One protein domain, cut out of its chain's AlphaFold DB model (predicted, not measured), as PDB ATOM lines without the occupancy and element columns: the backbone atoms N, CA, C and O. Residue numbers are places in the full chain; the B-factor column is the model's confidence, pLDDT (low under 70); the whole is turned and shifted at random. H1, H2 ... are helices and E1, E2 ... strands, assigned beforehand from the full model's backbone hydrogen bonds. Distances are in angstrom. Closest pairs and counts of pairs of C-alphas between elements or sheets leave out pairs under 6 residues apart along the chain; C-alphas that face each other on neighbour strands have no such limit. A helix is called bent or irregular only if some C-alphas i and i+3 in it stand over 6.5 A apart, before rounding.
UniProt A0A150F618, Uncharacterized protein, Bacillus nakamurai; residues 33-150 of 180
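What this domain is: This is residues 33 to 150 of the 180 residues of an uncharacterized protein of Bacillus nakamurai (UniProt A0A150F618). A twisted sheet of seven strands is covered on one face by two helices, H1 crossing the strands and H2 running along them, while the short helix H3 lies near the E1 and E2 part of the sheet and only grazes it. The printed part has 118 residues, with three named helices and seven named strands in the order E1 H1 E2 E3 H2 E4 E5 E6 H3 E7. The sheet is mixed, in the order E4 E5 E6 E3 E2 E1 E7, and the class is mixed, helices and strands. The whole is compact, with a radius of gyration of the C-alphas of 14.0 A and spans of 39 by 28 by 25 A.

How they stand to each other: E1, residues 33 to 36, is antiparallel to E7, residues 146 to 148, an edge strand, with N 35 and O 146 2.8 A apart. H1, residues 41 to 51, is on the sheet at a height of 10.1 A. E2, residues 60 to 68, is antiparallel to E1, with N 34 and O 66 at 2.8 A. E2 and E3, residues 76 to 84, form a hairpin, with N 65 and O 78 at 2.8 A. H1 lies only just over E3, on which 3 of its C-alphas fall, and runs across the strands at 72 degrees to E3 on the local plane. H2, residues 85 to 93, is on the same face as H1, two layers with helices on one face of a sheet; H1 and H2 are apart. E4, residues 100 to 102, is the other edge strand, parallel to E5, residues 111 to 116, with N 101 and O 112 at 2.8 A. E5 and E6, residues 121 to 129, form a hairpin, with N 113 and O 125 at 2.8 A. E6 is antiparallel to E3, with N 79 and O 126 at 2.8 A. H2 lies over E6 at a height of 8.4 A, along the strands at 8 degrees to E6 on the local plane; their closest C-alphas, of Ser 85 and Lys 121, are 4.9 A apart. E3, H2 and E4 make a split strand-helix-strand unit, two strands running the same way with E5 and E6 between them, and its crossover is right-handed. H3, residues 136 to 139, only grazes the sheet; its closest C-alpha pair with E1 is Tyr 34 and Ile 139, 7.7 A. Every O i to N i+4 pair is within hydrogen-bond range in H1, 3 of 5 are in H2, and H3 is too short for such a pair.

Where its parts are: E1 begins at C-alpha 33, (-15.645, -2.299, 29.089), and spans 10.1 A. H1 spans 15.5 A, E2 24.9 A, E3 25.8 A and H2 13.4 A. H2 is only just irregular: C-alphas 86 and 89 are 6.7 A apart. E5 spans 16.6 A and E6 26.2 A, while E4, H3 and E7 are short. E7 ends at C-alpha 148, (-16.226, 2.863, 27.933).

The domain as a whole: The C-alphas farthest apart, of Leu 71 and Glu 86, are 41.7 A apart. The printed part has no cut and no long link. Mean pLDDT of the printed part is 74.4; residues under 70 include 68 to 74, 104 to 109 and 130 to 143.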
ATOM      1  N   TYR A  33     -15.847  -2.025  27.679       76.06
ATOM      2  CA  TYR A  33     -15.645  -2.299  29.089       76.06
ATOM      3  C   TYR A  33     -16.436  -1.325  29.945       76.06
ATOM      4  O   TYR A  33     -16.737  -0.203  29.549       76.06
ATOM      5  N   TYR A  34     -16.777  -1.747  31.148       77.81
ATOM      6  CA  TYR A  34     -17.348  -0.872  32.155       77.81
ATOM      7  C   TYR A  34     -16.273  -0.512  33.161       77.81
ATOM      8  O   TYR A  34     -15.485  -1.361  33.571       77.81
ATOM      9  N   GLN A  35     -16.238   0.752  33.559       82.12
ATOM     10  CA  GLN A  35     -15.272   1.261  34.516       82.12
ATOM     11  C   GLN A  35     -15.983   1.873  35.715       82.12
ATOM     12  O   GLN A  35     -16.914   2.659  35.555       82.12
ATOM     13  N   ASN A  36     -15.484   1.581  36.912       81.19
ATOM     14  CA  ASN A  36     -15.853   2.294  38.129       81.19
ATOM     15  C   ASN A  36     -14.592   2.827  38.824       81.19
ATOM     16  O   ASN A  36     -13.611   2.104  38.998       81.19
ATOM     17  N   THR A  37     -14.616   4.107  39.188       84.31
ATOM     18  CA  THR A  37     -13.554   4.813  39.928       84.31
ATOM     19  C   THR A  37     -14.015   5.310  41.302       84.31
ATOM     20  O   THR A  37     -13.229   5.885  42.050       84.31
ATOM     21  N   LYS A  38     -15.292   5.109  41.644       81.44
ATOM     22  CA  LYS A  38     -15.930   5.500  42.902       81.44
ATOM     23  C   LYS A  38     -16.294   4.242  43.686       81.44
ATOM     24  O   LYS A  38     -17.384   3.693  43.539       81.44
ATOM     25  N   PHE A  39     -15.363   3.793  44.519       73.69
ATOM     26  CA  PHE A  39     -15.552   2.614  45.362       73.69
ATOM     27  C   PHE A  39     -16.282   2.956  46.646       73.69
ATOM     28  O   PHE A  39     -15.949   3.928  47.324       73.69
ATOM     29  N   THR A  40     -17.228   2.105  47.016       76.06
ATOM     30  CA  THR A  40     -17.734   2.048  48.384       76.06
ATOM     31  C   THR A  40     -16.933   1.030  49.196       76.06
ATOM     32  O   THR A  40     -16.331   0.103  48.650       76.06
ATOM     33  N   THR A  41     -16.970   1.137  50.525       77.00
ATOM     34  CA  THR A  41     -16.376   0.135  51.427       77.00
ATOM     35  C   THR A  41     -16.932  -1.274  51.178       77.00
ATOM     36  O   THR A  41     -16.223  -2.264  51.337       77.00
ATOM     37  N   ASN A  42     -18.194  -1.379  50.753       76.31
ATOM     38  CA  ASN A  42     -18.819  -2.660  50.425       76.31
ATOM     39  C   ASN A  42     -18.269  -3.262  49.126       76.31
ATOM     40  O   ASN A  42     -18.156  -4.484  49.036       76.31
ATOM     41  N   ASP A  43     -17.904  -2.427  48.146       74.12
ATOM     42  CA  ASP A  43     -17.259  -2.894  46.915       74.12
ATOM     43  C   ASP A  43     -15.889  -3.493  47.234       74.12
ATOM     44  O   ASP A  43     -15.599  -4.603  46.798       74.12
ATOM     45  N   ILE A  44     -15.100  -2.809  48.071       75.81
ATOM     46  CA  ILE A  44     -13.780  -3.275  48.521       75.81
ATOM     47  C   ILE A  44     -13.901  -4.626  49.232       75.81
ATOM     48  O   ILE A  44     -13.325  -5.603  48.764       75.81
ATOM     49  N   LYS A  45     -14.754  -4.736  50.261       77.94
ATOM     50  CA  LYS A  45     -14.976  -6.000  50.996       77.94
ATOM     51  C   LYS A  45     -15.407  -7.156  50.099       77.94
ATOM     52  O   LYS A  45     -15.069  -8.318  50.325       77.94
ATOM     53  N   ARG A  46     -16.208  -6.861  49.076       74.75
ATOM     54  CA  ARG A  46     -16.650  -7.874  48.117       74.75
ATOM     55  C   ARG A  46     -15.499  -8.349  47.236       74.75
ATOM     56  O   ARG A  46     -15.451  -9.535  46.923       74.75
ATOM     57  N   LEU A  47     -14.609  -7.450  46.833       74.25
ATOM     58  CA  LEU A  47     -13.433  -7.779  46.031       74.25
ATOM     59  C   LEU A  47     -12.416  -8.558  46.855       74.25
ATOM     60  O   LEU A  47     -11.923  -9.573  46.379       74.25
ATOM     61  N   GLU A  48     -12.185  -8.156  48.101       77.94
ATOM     62  CA  GLU A  48     -11.372  -8.906  49.064       77.94
ATOM     63  C   GLU A  48     -11.858 -10.355  49.162       77.94
ATOM     64  O   GLU A  48     -11.094 -11.299  48.963       77.94
ATOM     65  N   LYS A  49     -13.175 -10.553  49.297       78.44
ATOM     66  CA  LYS A  49     -13.784 -11.889  49.276       78.44
ATOM     67  C   LYS A  49     -13.648 -12.613  47.928       78.44
ATOM     68  O   LYS A  49     -13.497 -13.829  47.915       78.44
ATOM     69  N   LEU A  50     -13.755 -11.903  46.803       74.38
ATOM     70  CA  LEU A  50     -13.715 -12.484  45.451       74.38
ATOM     71  C   LEU A  50     -12.317 -12.984  45.067       74.38
ATOM     72  O   LEU A  50     -12.177 -14.027  44.414       74.38
ATOM     73  N   TYR A  51     -11.302 -12.208  45.432       73.31
ATOM     74  CA  TYR A  51      -9.905 -12.509  45.156       73.31
ATOM     75  C   TYR A  51      -9.244 -13.293  46.294       73.31
ATOM     76  O   TYR A  51      -8.148 -13.804  46.093       73.31
ATOM     77  N   HIS A  52      -9.922 -13.438  47.439       77.56
ATOM     78  CA  HIS A  52      -9.362 -13.972  48.681       77.56
ATOM     79  C   HIS A  52      -8.128 -13.179  49.119       77.56
ATOM     80  O   HIS A  52      -7.094 -13.765  49.415       77.56
ATOM     81  N   ILE A  53      -8.252 -11.848  49.094       78.88
ATOM     82  CA  ILE A  53      -7.180 -10.886  49.346       78.88
ATOM     83  C   ILE A  53      -7.577  -9.957  50.477       78.88
ATOM     84  O   ILE A  53      -8.616  -9.322  50.378       78.88
ATOM     85  N   ASP A  54      -6.711  -9.804  51.471       83.69
ATOM     86  CA  ASP A  54      -6.779  -8.725  52.451       83.69
ATOM     87  C   ASP A  54      -5.804  -7.620  52.026       83.69
ATOM     88  O   ASP A  54      -4.585  -7.828  51.980       83.69
ATOM     89  N   PHE A  55      -6.330  -6.452  51.650       83.00
ATOM     90  CA  PHE A  55      -5.498  -5.316  51.250       83.00
ATOM     91  C   PHE A  55      -4.986  -4.551  52.480       83.00
ATOM     92  O   PHE A  55      -5.685  -4.461  53.489       83.00
ATOM     93  N   PRO A  56      -3.778  -3.959  52.423       83.00
ATOM     94  CA  PRO A  56      -3.302  -3.116  53.510       83.00
ATOM     95  C   PRO A  56      -4.164  -1.849  53.615       83.00
ATOM     96  O   PRO A  56      -4.713  -1.368  52.625       83.00
ATOM     97  N   ASN A  57      -4.270  -1.277  54.817       83.19
ATOM     98  CA  ASN A  57      -5.142  -0.121  55.083       83.19
ATOM     99  C   ASN A  57      -4.776   1.137  54.273       83.19
ATOM    100  O   ASN A  57      -5.608   2.024  54.091       83.19
ATOM    101  N   ASP A  58      -3.534   1.231  53.811       83.88
ATOM    102  CA  ASP A  58      -3.016   2.316  52.977       83.88
ATOM    103  C   ASP A  58      -3.094   2.021  51.468       83.88
ATOM    104  O   ASP A  58      -2.644   2.829  50.645       83.88
ATOM    105  N   ALA A  59      -3.707   0.896  51.083       85.62
ATOM    106  CA  ALA A  59      -4.015   0.583  49.700       85.62
ATOM    107  C   ALA A  59      -4.971   1.626  49.113       85.62
ATOM    108  O   ALA A  59      -6.061   1.893  49.625       85.62
ATOM    109  N   LYS A  60      -4.586   2.194  47.972       87.75
ATOM    110  CA  LYS A  60      -5.407   3.140  47.220       87.75
ATOM    111  C   LYS A  60      -5.962   2.471  45.972       87.75
ATOM    112  O   LYS A  60      -5.264   2.335  44.969       87.75
ATOM    113  N   PHE A  61      -7.239   2.113  46.017       85.81
ATOM    114  CA  PHE A  61      -7.979   1.611  44.861       85.81
ATOM    115  C   PHE A  61      -8.196   2.725  43.831       85.81
ATOM    116  O   PHE A  61      -8.676   3.809  44.169       85.81
ATOM    117  N   THR A  62      -7.826   2.477  42.575       85.75
ATOM    118  CA  THR A  62      -7.864   3.484  41.499       85.75
ATOM    119  C   THR A  62      -9.026   3.272  40.544       85.75
ATOM    120  O   THR A  62      -9.767   4.213  40.261       85.75
ATOM    121  N   LYS A  63      -9.194   2.052  40.026       86.25
ATOM    122  CA  LYS A  63     -10.282   1.710  39.098       86.25
ATOM    123  C   LYS A  63     -10.583   0.207  39.118       86.25
ATOM    124  O   LYS A  63      -9.695  -0.604  39.364       86.25
ATOM    125  N   ILE A  64     -11.827  -0.149  38.820       81.50
ATOM    126  CA  ILE A  64     -12.226  -1.505  38.441       81.50
ATOM    127  C   ILE A  64     -12.713  -1.443  37.011       81.50
ATOM    128  O   ILE A  64     -13.440  -0.520  36.641       81.50
ATOM    129  N   ILE A  65     -12.289  -2.418  36.224       80.94
ATOM    130  CA  ILE A  65     -12.694  -2.596  34.841       80.94
ATOM    131  C   ILE A  65     -13.363  -3.958  34.726       80.94
ATOM    132  O   ILE A  65     -12.771  -4.955  35.124       80.94
ATOM    133  N   GLU A  66     -14.561  -4.006  34.162       78.69
ATOM    134  CA  GLU A  66     -15.129  -5.242  33.629       78.69
ATOM    135  C   GLU A  66     -15.059  -5.183  32.108       78.69
ATOM    136  O   GLU A  66     -15.697  -4.333  31.487       78.69
ATOM    137  N   GLN A  67     -14.263  -6.061  31.513       75.50
ATOM    138  CA  GLN A  67     -14.179  -6.217  30.070       75.50
ATOM    139  C   GLN A  67     -15.292  -7.147  29.608       75.50
ATOM    140  O   GLN A  67     -15.395  -8.279  30.082       75.50
ATOM    141  N   GLN A  68     -16.091  -6.668  28.659       68.06
ATOM    142  CA  GLN A  68     -16.986  -7.521  27.900       68.06
ATOM    143  C   GLN A  68     -16.223  -7.989  26.674       68.06
ATOM    144  O   GLN A  68     -16.051  -7.259  25.695       68.06
ATOM    145  N   THR A  69     -15.737  -9.218  26.733       59.09
ATOM    146  CA  THR A  69     -15.422  -9.951  25.513       59.09
ATOM    147  C   THR A  69     -16.700 -10.055  24.681       59.09
ATOM    148  O   THR A  69     -17.800 -10.162  25.224       59.09
ATOM    149  N   GLY A  70     -16.574  -9.932  23.359       51.97
ATOM    150  CA  GLY A  70     -17.715  -9.959  22.442       51.97
ATOM    151  C   GLY A  70     -18.534 -11.257  22.517       51.97
ATOM    152  O   GLY A  70     -18.308 -12.113  23.367       51.97
ATOM    153  N   LEU A  71     -19.498 -11.409  21.602       39.59
ATOM    154  CA  LEU A  71     -20.391 -12.576  21.535       39.59
ATOM    155  C   LEU A  71     -19.619 -13.902  21.688       39.59
ATOM    156  O   LEU A  71     -18.932 -14.326  20.764       39.59
ATOM    157  N   GLY A  72     -19.766 -14.541  22.856       41.50
ATOM    158  CA  GLY A  72     -19.210 -15.861  23.167       41.50
ATOM    159  C   GLY A  72     -17.869 -15.899  23.911       41.50
ATOM    160  O   GLY A  72     -17.334 -16.992  24.047       41.50
ATOM    161  N   GLY A  73     -17.314 -14.771  24.370       52.06
ATOM    162  CA  GLY A  73     -16.105 -14.777  25.210       52.06
ATOM    163  C   GLY A  73     -16.388 -14.618  26.707       52.06
ATOM    164  O   GLY A  73     -17.428 -14.067  27.078       52.06
ATOM    165  N   ASP A  74     -15.426 -15.019  27.538       57.72
ATOM    166  CA  ASP A  74     -15.481 -14.892  28.998       57.72
ATOM    167  C   ASP A  74     -15.272 -13.438  29.455       57.72
ATOM    168  O   ASP A  74     -14.278 -12.796  29.117       57.72
ATOM    169  N   SER A  75     -16.204 -12.895  30.244       70.25
ATOM    170  CA  SER A  75     -16.033 -11.563  30.835       70.25
ATOM    171  C   SER A  75     -14.897 -11.577  31.856       70.25
ATOM    172  O   SER A  75     -14.808 -12.482  32.683       70.25
ATOM    173  N   PHE A  76     -14.068 -10.532  31.875       75.00
ATOM    174  CA  PHE A  76     -12.966 -10.412  32.837       75.00
ATOM    175  C   PHE A  76     -13.137  -9.188  33.720       75.00
ATOM    176  O   PHE A  76     -13.437  -8.095  33.240       75.00
ATOM    177  N   VAL A  77     -12.855  -9.342  35.009       79.00
ATOM    178  CA  VAL A  77     -12.805  -8.234  35.961       79.00
ATOM    179  C   VAL A  77     -11.354  -7.966  36.314       79.00
ATOM    180  O   VAL A  77     -10.604  -8.878  36.641       79.00
ATOM    181  N   SER A  78     -10.960  -6.699  36.255       82.19
ATOM    182  CA  SER A  78      -9.638  -6.204  36.624       82.19
ATOM    183  C   SER A  78      -9.753  -5.132  37.701       82.19
ATOM    184  O   SER A  78     -10.371  -4.090  37.487       82.19
ATOM    185  N   LEU A  79      -9.126  -5.366  38.848       84.50
ATOM    186  CA  LEU A  79      -9.003  -4.426  39.958       84.50
ATOM    187  C   LEU A  79      -7.617  -3.783  39.943       84.50
ATOM    188  O   LEU A  79      -6.615  -4.490  39.964       84.50
ATOM    189  N   TYR A  80      -7.571  -2.453  39.958       87.75
ATOM    190  CA  TYR A  80      -6.339  -1.674  40.036       87.75
ATOM    191  C   TYR A  80      -6.200  -1.071  41.429       87.75
ATOM    192  O   TYR A  80      -7.096  -0.363  41.906       87.75
ATOM    193  N   VAL A  81      -5.066  -1.339  42.066       88.75
ATOM    194  CA  VAL A  81      -4.753  -0.851  43.406       88.75
ATOM    195  C   VAL A  81      -3.299  -0.413  43.486       88.75
ATOM    196  O   VAL A  81      -2.398  -1.100  43.020       88.75
ATOM    197  N   ASN A  82      -3.072   0.740  44.103       89.56
ATOM    198  CA  ASN A  82      -1.744   1.223  44.439       89.56
ATOM    199  C   ASN A  82      -1.453   0.898  45.897       89.56
ATOM    200  O   ASN A  82      -2.181   1.345  46.782       89.56
ATOM    201  N   VAL A  83      -0.367   0.179  46.143       89.62
ATOM    202  CA  VAL A  83       0.112  -0.149  47.491       89.62
ATOM    203  C   VAL A  83       1.512   0.425  47.693       89.62
ATOM    204  O   VAL A  83       2.247   0.580  46.711       89.62
ATOM    205  N   PRO A  84       1.932   0.754  48.923       88.56
ATOM    206  CA  PRO A  84       3.335   1.054  49.187       88.56
ATOM    207  C   PRO A  84       4.229  -0.096  48.729       88.56
ATOM    208  O   PRO A  84       3.895  -1.271  48.898       88.56
ATOM    209  N   SER A  85       5.372   0.230  48.129       86.81
ATOM    210  CA  SER A  85       6.234  -0.789  47.508       86.81
ATOM    211  C   SER A  85       6.776  -1.805  48.519       86.81
ATOM    212  O   SER A  85       7.003  -2.961  48.168       86.81
ATOM    213  N   GLU A  86       6.923  -1.397  49.780       85.94
ATOM    214  CA  GLU A  86       7.292  -2.270  50.902       85.94
ATOM    215  C   GLU A  86       6.221  -3.319  51.235       85.94
ATOM    216  O   GLU A  86       6.556  -4.432  51.639       85.94
ATOM    217  N   HIS A  87       4.945  -3.014  50.988       85.69
ATOM    218  CA  HIS A  87       3.823  -3.930  51.200       85.69
ATOM    219  C   HIS A  87       3.504  -4.787  49.973       85.69
ATOM    220  O   HIS A  87       2.915  -5.854  50.121       85.69
ATOM    221  N   ALA A  88       3.940  -4.390  48.773       84.81
ATOM    222  CA  ALA A  88       3.634  -5.110  47.538       84.81
ATOM    223  C   ALA A  88       4.130  -6.565  47.550       84.81
ATOM    224  O   ALA A  88       3.375  -7.482  47.240       84.81
ATOM    225  N   LYS A  89       5.390  -6.800  47.933       82.81
ATOM    226  CA  LYS A  89       5.974  -8.152  47.932       82.81
ATOM    227  C   LYS A  89       5.335  -9.075  48.989       82.81
ATOM    228  O   LYS A  89       4.941 -10.174  48.601       82.81
ATOM    229  N   PRO A  90       5.171  -8.662  50.264       83.56
ATOM    230  CA  PRO A  90       4.430  -9.442  51.261       83.56
ATOM    231  C   PRO A  90       2.979  -9.732  50.861       83.56
ATOM    232  O   PRO A  90       2.490 -10.845  51.046       83.56
ATOM    233  N   LEU A  91       2.301  -8.751  50.261       82.88
ATOM    234  CA  LEU A  91       0.935  -8.917  49.779       82.88
ATOM    235  C   LEU A  91       0.882 -10.013  48.705       82.88
ATOM    236  O   LEU A  91       0.134 -10.971  48.837       82.88
ATOM    237  N   LEU A  92       1.750  -9.940  47.694       81.31
ATOM    238  CA  LEU A  92       1.817 -10.924  46.610       81.31
ATOM    239  C   LEU A  92       2.159 -12.345  47.080       81.31
ATOM    240  O   LEU A  92       1.659 -13.303  46.494       81.31
ATOM    241  N   THR A  93       2.967 -12.508  48.136       79.12
ATOM    242  CA  THR A  93       3.252 -13.845  48.690       79.12
ATOM    243  C   THR A  93       2.013 -14.532  49.259       79.12
ATOM    244  O   THR A  93       1.907 -15.751  49.150       79.12
ATOM    245  N   GLY A  94       1.044 -13.770  49.780       72.62
ATOM    246  CA  GLY A  94      -0.259 -14.304  50.192       72.62
ATOM    247  C   GLY A  94      -1.109 -14.817  49.024       72.62
ATOM    248  O   GLY A  94      -2.040 -15.589  49.236       72.62
ATOM    249  N   TYR A  95      -0.759 -14.445  47.787       72.25
ATOM    250  CA  TYR A  95      -1.533 -14.722  46.570       72.25
ATOM    251  C   TYR A  95      -0.732 -15.473  45.510       72.25
ATOM    252  O   TYR A  95      -1.037 -15.394  44.321       72.25
ATOM    253  N   ALA A  96       0.265 -16.252  45.941       67.25
ATOM    254  CA  ALA A  96       1.107 -17.076  45.072       67.25
ATOM    255  C   ALA A  96       0.329 -18.129  44.250       67.25
ATOM    256  O   ALA A  96       0.894 -18.739  43.347       67.25
ATOM    257  N   PHE A  97      -0.959 -18.342  44.548       72.56
ATOM    258  CA  PHE A  97      -1.856 -19.197  43.767       72.56
ATOM    259  C   PHE A  97      -2.335 -18.554  42.453       72.56
ATOM    260  O   PHE A  97      -2.882 -19.253  41.604       72.56
ATOM    261  N   LEU A  98      -2.146 -17.242  42.268       74.38
ATOM    262  CA  LEU A  98      -2.426 -16.545  41.013       74.38
ATOM    263  C   LEU A  98      -1.135 -16.362  40.201       74.38
ATOM    264  O   LEU A  98      -0.091 -16.068  40.783       74.38
ATOM    265  N   PRO A  99      -1.178 -16.449  38.858       80.94
ATOM    266  CA  PRO A  99      -0.029 -16.116  38.022       80.94
ATOM    267  C   PRO A  99       0.417 -14.668  38.250       80.94
ATOM    268  O   PRO A  99      -0.361 -13.740  38.030       80.94
ATOM    269  N   ILE A 100       1.667 -14.464  38.671       83.44
ATOM    270  CA  ILE A 100       2.234 -13.130  38.910       83.44
ATOM    271  C   ILE A 100       3.106 -12.741  37.722       83.44
ATOM    272  O   ILE A 100       4.052 -13.441  37.371       83.44
ATOM    273  N   ASN A 101       2.802 -11.594  37.124       83.69
ATOM    274  CA  ASN A 101       3.516 -11.053  35.980       83.69
ATOM    275  C   ASN A 101       4.098  -9.687  36.329       83.69
ATOM    276  O   ASN A 101       3.421  -8.839  36.909       83.69
ATOM    277  N   TYR A 102       5.352  -9.464  35.951       82.81
ATOM    278  CA  TYR A 102       6.062  -8.216  36.213       82.81
ATOM    279  C   TYR A 102       6.222  -7.425  34.915       82.81
ATOM    280  O   TYR A 102       6.712  -7.958  33.920       82.81
ATOM    281  N   GLY A 103       5.839  -6.149  34.934       74.88
ATOM    282  CA  GLY A 103       6.005  -5.234  33.805       74.88
ATOM    283  C   GLY A 103       4.731  -4.481  33.429       74.88
ATOM    284  O   GLY A 103       3.645  -4.743  33.935       74.88
ATOM    285  N   ASN A 104       4.870  -3.540  32.494       62.94
ATOM    286  CA  ASN A 104       3.779  -2.668  32.035       62.94
ATOM    287  C   ASN A 104       2.911  -3.317  30.938       62.94
ATOM    288  O   ASN A 104       2.154  -2.632  30.250       62.94
ATOM    289  N   GLY A 105       3.060  -4.627  30.727       56.22
ATOM    290  CA  GLY A 105       2.362  -5.363  29.680       56.22
ATOM    291  C   GLY A 105       0.854  -5.432  29.923       56.22
ATOM    292  O   GLY A 105       0.371  -5.650  31.034       56.22
ATOM    293  N   THR A 106       0.081  -5.289  28.853       54.09
ATOM    294  CA  THR A 106      -1.384  -5.388  28.856       54.09
ATOM    295  C   THR A 106      -1.908  -6.829  28.951       54.09
ATOM    296  O   THR A 106      -3.115  -7.018  29.049       54.09
ATOM    297  N   SER A 107      -1.052  -7.856  28.986       50.88
ATOM    298  CA  SER A 107      -1.415  -9.195  28.494       50.88
ATOM    299  C   SER A 107      -1.892 -10.241  29.508       50.88
ATOM    300  O   SER A 107      -2.054 -11.392  29.116       50.88
ATOM    301  N   THR A 108      -2.126  -9.928  30.783       53.59
ATOM    302  CA  THR A 108      -2.708 -10.935  31.692       53.59
ATOM    303  C   THR A 108      -4.225 -10.822  31.708       53.59
ATOM    304  O   THR A 108      -4.796  -9.918  32.318       53.59
ATOM    305  N   GLN A 109      -4.881 -11.743  31.006       61.59
ATOM    306  CA  GLN A 109      -6.330 -11.943  31.120       61.59
ATOM    307  C   GLN A 109      -6.699 -12.488  32.514       61.59
ATOM    308  O   GLN A 109      -7.767 -12.191  33.036       61.59
ATOM    309  N   TYR A 110      -5.769 -13.206  33.154       72.75
ATOM    310  CA  TYR A 110      -5.918 -13.793  34.482       72.75
ATOM    311  C   TYR A 110      -4.624 -13.651  35.298       72.75
ATOM    312  O   TYR A 110      -3.527 -13.817  34.760       72.75
ATOM    313  N   GLY A 111      -4.749 -13.362  36.594       79.69
ATOM    314  CA  GLY A 111      -3.635 -13.273  37.540       79.69
ATOM    315  C   GLY A 111      -3.335 -11.853  38.021       79.69
ATOM    316  O   GLY A 111      -4.174 -10.956  37.942       79.69
ATOM    317  N   VAL A 112      -2.132 -11.646  38.554       86.12
ATOM    318  CA  VAL A 112      -1.685 -10.361  39.105       86.12
ATOM    319  C   VAL A 112      -0.616  -9.753  38.210       86.12
ATOM    320  O   VAL A 112       0.379 -10.402  37.899       86.12
ATOM    321  N   THR A 113      -0.793  -8.500  37.799       87.12
ATOM    322  CA  THR A 113       0.266  -7.720  37.137       87.12
ATOM    323  C   THR A 113       0.833  -6.706  38.101       87.12
ATOM    324  O   THR A 113       0.081  -5.961  38.725       87.12
ATOM    325  N   VAL A 114       2.154  -6.671  38.186       87.25
ATOM    326  CA  VAL A 114       2.915  -5.747  39.014       87.25
ATOM    327  C   VAL A 114       3.561  -4.718  38.093       87.25
ATOM    328  O   VAL A 114       4.547  -5.013  37.407       87.25
ATOM    329  N   SER A 115       3.000  -3.513  38.066       85.31
ATOM    330  CA  SER A 115       3.546  -2.357  37.355       85.31
ATOM    331  C   SER A 115       4.249  -1.433  38.350       85.31
ATOM    332  O   SER A 115       3.785  -1.169  39.463       85.31
ATOM    333  N   LYS A 116       5.424  -0.932  37.959       74.31
ATOM    334  CA  LYS A 116       6.166   0.016  38.792       74.31
ATOM    335  C   LYS A 116       5.472   1.374  38.686       74.31
ATOM    336  O   LYS A 116       5.479   1.975  37.616       74.31
ATOM    337  N   SER A 117       4.871   1.842  39.778       66.00
ATOM    338  CA  SER A 117       4.338   3.201  39.856       66.00
ATOM    339  C   SER A 117       5.427   4.150  40.363       66.00
ATOM    340  O   SER A 117       6.348   3.765  41.088       66.00
ATOM    341  N   ASN A 118       5.345   5.411  39.948       66.81
ATOM    342  CA  ASN A 118       6.197   6.472  40.472       66.81
ATOM    343  C   ASN A 118       5.858   6.740  41.954       66.81
ATOM    344  O   ASN A 118       4.776   6.381  42.422       66.81
ATOM    345  N   GLU A 119       6.787   7.375  42.680       78.19
ATOM    346  CA  GLU A 119       6.595   7.861  44.064       78.19
ATOM    347  C   GLU A 119       6.476   6.771  45.151       78.19
ATOM    348  O   GLU A 119       5.679   6.877  46.082       78.19
ATOM    349  N   GLY A 120       7.269   5.697  45.058       80.50
ATOM    350  CA  GLY A 120       7.361   4.685  46.125       80.50
ATOM    351  C   GLY A 120       6.145   3.762  46.243       80.50
ATOM    352  O   GLY A 120       6.087   2.922  47.144       80.50
ATOM    353  N   LYS A 121       5.197   3.846  45.308       85.25
ATOM    354  CA  LYS A 121       4.032   2.959  45.220       85.25
ATOM    355  C   LYS A 121       4.214   1.943  44.103       85.25
ATOM    356  O   LYS A 121       4.873   2.204  43.103       85.25
ATOM    357  N   THR A 122       3.608   0.784  44.271       88.12
ATOM    358  CA  THR A 122       3.516  -0.260  43.255       88.12
ATOM    359  C   THR A 122       2.055  -0.397  42.862       88.12
ATOM    360  O   THR A 122       1.191  -0.519  43.733       88.12
ATOM    361  N   GLU A 123       1.776  -0.344  41.561       89.75
ATOM    362  CA  GLU A 123       0.439  -0.617  41.050       89.75
ATOM    363  C   GLU A 123       0.306  -2.129  40.851       89.75
ATOM    364  O   GLU A 123       1.155  -2.787  40.246       89.75
ATOM    365  N   LEU A 124      -0.766  -2.684  41.399       88.31
ATOM    366  CA  LEU A 124      -1.144  -4.075  41.249       88.31
ATOM    367  C   LEU A 124      -2.464  -4.133  40.487       88.31
ATOM    368  O   LEU A 124      -3.448  -3.491  40.865       88.31
ATOM    369  N   ARG A 125      -2.487  -4.928  39.419       87.94
ATOM    370  CA  ARG A 125      -3.705  -5.281  38.689       87.94
ATOM    371  C   ARG A 125      -4.069  -6.722  38.989       87.94
ATOM    372  O   ARG A 125      -3.356  -7.615  38.547       87.94
ATOM    373  N   PHE A 126      -5.188  -6.945  39.661       84.62
ATOM    374  CA  PHE A 126      -5.747  -8.276  39.887       84.62
ATOM    375  C   PHE A 126      -6.812  -8.546  38.833       84.62
ATOM    376  O   PHE A 126      -7.811  -7.833  38.794       84.62
ATOM    377  N   ALA A 127      -6.589  -9.533  37.971       81.56
ATOM    378  CA  ALA A 127      -7.505  -9.930  36.910       81.56
ATOM    379  C   ALA A 127      -8.035 -11.347  37.157       81.56
ATOM    380  O   ALA A 127      -7.262 -12.267  37.437       81.56
ATOM    381  N   LYS A 128      -9.352 -11.525  37.058       78.25
ATOM    382  CA  LYS A 128     -10.025 -12.821  37.194       78.25
ATOM    383  C   LYS A 128     -11.220 -12.897  36.250       78.25
ATOM    384  O   LYS A 128     -11.858 -11.884  35.965       78.25
ATOM    385  N   GLU A 129     -11.506 -14.104  35.784       75.62
ATOM    386  CA  GLU A 129     -12.707 -14.412  35.012       75.62
ATOM    387  C   GLU A 129     -13.973 -14.162  35.850       75.62
ATOM    388  O   GLU A 129     -14.037 -14.516  37.032       75.62
ATOM    389  N   ASP A 130     -14.983 -13.533  35.254       69.25
ATOM    390  CA  ASP A 130     -16.311 -13.359  35.844       69.25
ATOM    391  C   ASP A 130     -17.261 -14.443  35.326       69.25
ATOM    392  O   ASP A 130     -18.224 -14.157  34.612       69.25
ATOM    393  N   GLU A 131     -17.010 -15.689  35.744       58.53
ATOM    394  CA  GLU A 131     -17.762 -16.907  35.373       58.53
ATOM    395  C   GLU A 131     -19.292 -16.796  35.561       58.53
ATOM    396  O   GLU A 131     -20.058 -17.620  35.063       58.53
ATOM    397  N   LYS A 132     -19.776 -15.809  36.329       53.31
ATOM    398  CA  LYS A 132     -21.194 -15.673  36.705       53.31
ATOM    399  C   LYS A 132     -21.823 -14.335  36.337       53.31
ATOM    400  O   LYS A 132     -22.953 -14.078  36.756       53.31
ATOM    401  N   GLY A 133     -21.127 -13.461  35.606       52.47
ATOM    402  CA  GLY A 133     -21.631 -12.105  35.359       52.47
ATOM    403  C   GLY A 133     -21.973 -11.383  36.669       52.47
ATOM    404  O   GLY A 133     -22.977 -10.669  36.791       52.47
ATOM    405  N   THR A 134     -21.199 -11.664  37.716       55.91
ATOM    406  CA  THR A 134     -21.460 -11.232  39.089       55.91
ATOM    407  C   THR A 134     -21.370  -9.713  39.205       55.91
ATOM    408  O   THR A 134     -21.966  -9.116  40.117       55.91
ATOM    409  N   ILE A 135     -20.617  -9.094  38.296       54.22
ATOM    410  CA  ILE A 135     -20.538  -7.653  38.129       54.22
ATOM    411  C   ILE A 135     -21.453  -7.226  36.954       54.22
ATOM    412  O   ILE A 135     -22.294  -6.345  37.164       54.22
ATOM    413  N   SER A 136     -21.486  -7.957  35.830       49.59
ATOM    414  CA  SER A 136     -22.332  -7.665  34.651       49.59
ATOM    415  C   SER A 136     -23.842  -7.529  34.938       49.59
ATOM    416  O   SER A 136     -24.510  -6.627  34.415       49.59
ATOM    417  N   SER A 137     -24.393  -8.365  35.827       51.91
ATOM    418  CA  SER A 137     -25.806  -8.348  36.249       51.91
ATOM    419  C   SER A 137     -26.167  -7.157  37.149       51.91
ATOM    420  O   SER A 137     -27.338  -6.785  37.237       51.91
ATOM    421  N   ARG A 138     -25.180  -6.523  37.798       55.16
ATOM    422  CA  ARG A 138     -25.375  -5.356  38.683       55.16
ATOM    423  C   ARG A 138     -24.905  -4.036  38.068       55.16
ATOM    424  O   ARG A 138     -25.390  -2.986  38.483       55.16
ATOM    425  N   ILE A 139     -24.017  -4.076  37.073       54.88
ATOM    426  CA  ILE A 139     -23.489  -2.906  36.353       54.88
ATOM    427  C   ILE A 139     -24.593  -2.093  35.698       54.88
ATOM    428  O   ILE A 139     -24.592  -0.870  35.801       54.88
ATOM    429  N   LYS A 140     -25.544  -2.760  35.032       51.97
ATOM    430  CA  LYS A 140     -26.559  -2.072  34.219       51.97
ATOM    431  C   LYS A 140     -27.461  -1.145  35.041       51.97
ATOM    432  O   LYS A 140     -28.053  -0.237  34.473       51.97
ATOM    433  N   ASN A 141     -27.514  -1.345  36.360       54.91
ATOM    434  CA  ASN A 141     -28.390  -0.611  37.268       54.91
ATOM    435  C   ASN A 141     -27.630   0.244  38.302       54.91
ATOM    436  O   ASN A 141     -28.270   0.829  39.173       54.91
ATOM    437  N   ASN A 142     -26.290   0.324  38.250       64.50
ATOM    438  CA  ASN A 142     -25.504   1.118  39.201       64.50
ATOM    439  C   ASN A 142     -24.956   2.398  38.533       64.50
ATOM    440  O   ASN A 142     -24.148   2.296  37.611       64.50
ATOM    441  N   PRO A 143     -25.316   3.603  39.020       65.38
ATOM    442  CA  PRO A 143     -24.908   4.873  38.412       65.38
ATOM    443  C   PRO A 143     -23.404   5.178  38.521       65.38
ATOM    444  O   PRO A 143     -22.927   6.128  37.906       65.38
ATOM    445  N   HIS A 144     -22.643   4.416  39.312       73.06
ATOM    446  CA  HIS A 144     -21.197   4.610  39.471       73.06
ATOM    447  C   HIS A 144     -20.354   3.891  38.411       73.06
ATOM    448  O   HIS A 144     -19.146   4.120  38.343       73.06
ATOM    449  N   TRP A 145     -20.975   3.048  37.585       74.38
ATOM    450  CA  TRP A 145     -20.309   2.353  36.492       74.38
ATOM    451  C   TRP A 145     -20.542   3.084  35.175       74.38
ATOM    452  O   TRP A 145     -21.675   3.323  34.765       74.38
ATOM    453  N   GLU A 146     -19.454   3.418  34.494       78.00
ATOM    454  CA  GLU A 146     -19.483   4.094  33.203       78.00
ATOM    455  C   GLU A 146     -19.061   3.121  32.101       78.00
ATOM    456  O   GLU A 146     -17.993   2.510  32.182       78.00
ATOM    457  N   TYR A 147     -19.880   2.983  31.056       76.06
ATOM    458  CA  TYR A 147     -19.477   2.240  29.863       76.06
ATOM    459  C   TYR A 147     -18.421   3.029  29.085       76.06
ATOM    460  O   TYR A 147     -18.622   4.192  28.733       76.06
ATOM    461  N   LYS A 148     -17.308   2.373  28.776       76.62
ATOM    462  CA  LYS A 148     -16.226   2.863  27.933       76.62
ATOM    463  C   LYS A 148     -16.071   1.907  26.757       76.62
ATOM    464  O   LYS A 148     -15.746   0.737  26.914       76.62
ATOM    465  N   GLY A 149     -16.323   2.415  25.564       71.56
ATOM    466  CA  GLY A 149     -16.252   1.628  24.342       71.56
ATOM    467  C   GLY A 149     -17.194   2.177  23.288       71.56
ATOM    468  O   GLY A 149     -17.905   3.162  23.503       71.56
ATOM    469  N   ILE A 150     -17.220   1.511  22.142       68.69
ATOM    470  CA  ILE A 150     -18.132   1.867  21.064       68.69
ATOM    471  C   ILE A 150     -19.425   1.092  21.278       68.69
ATOM    472  O   ILE A 150     -19.442  -0.134  21.294       68.69
TER     473      ILE A 150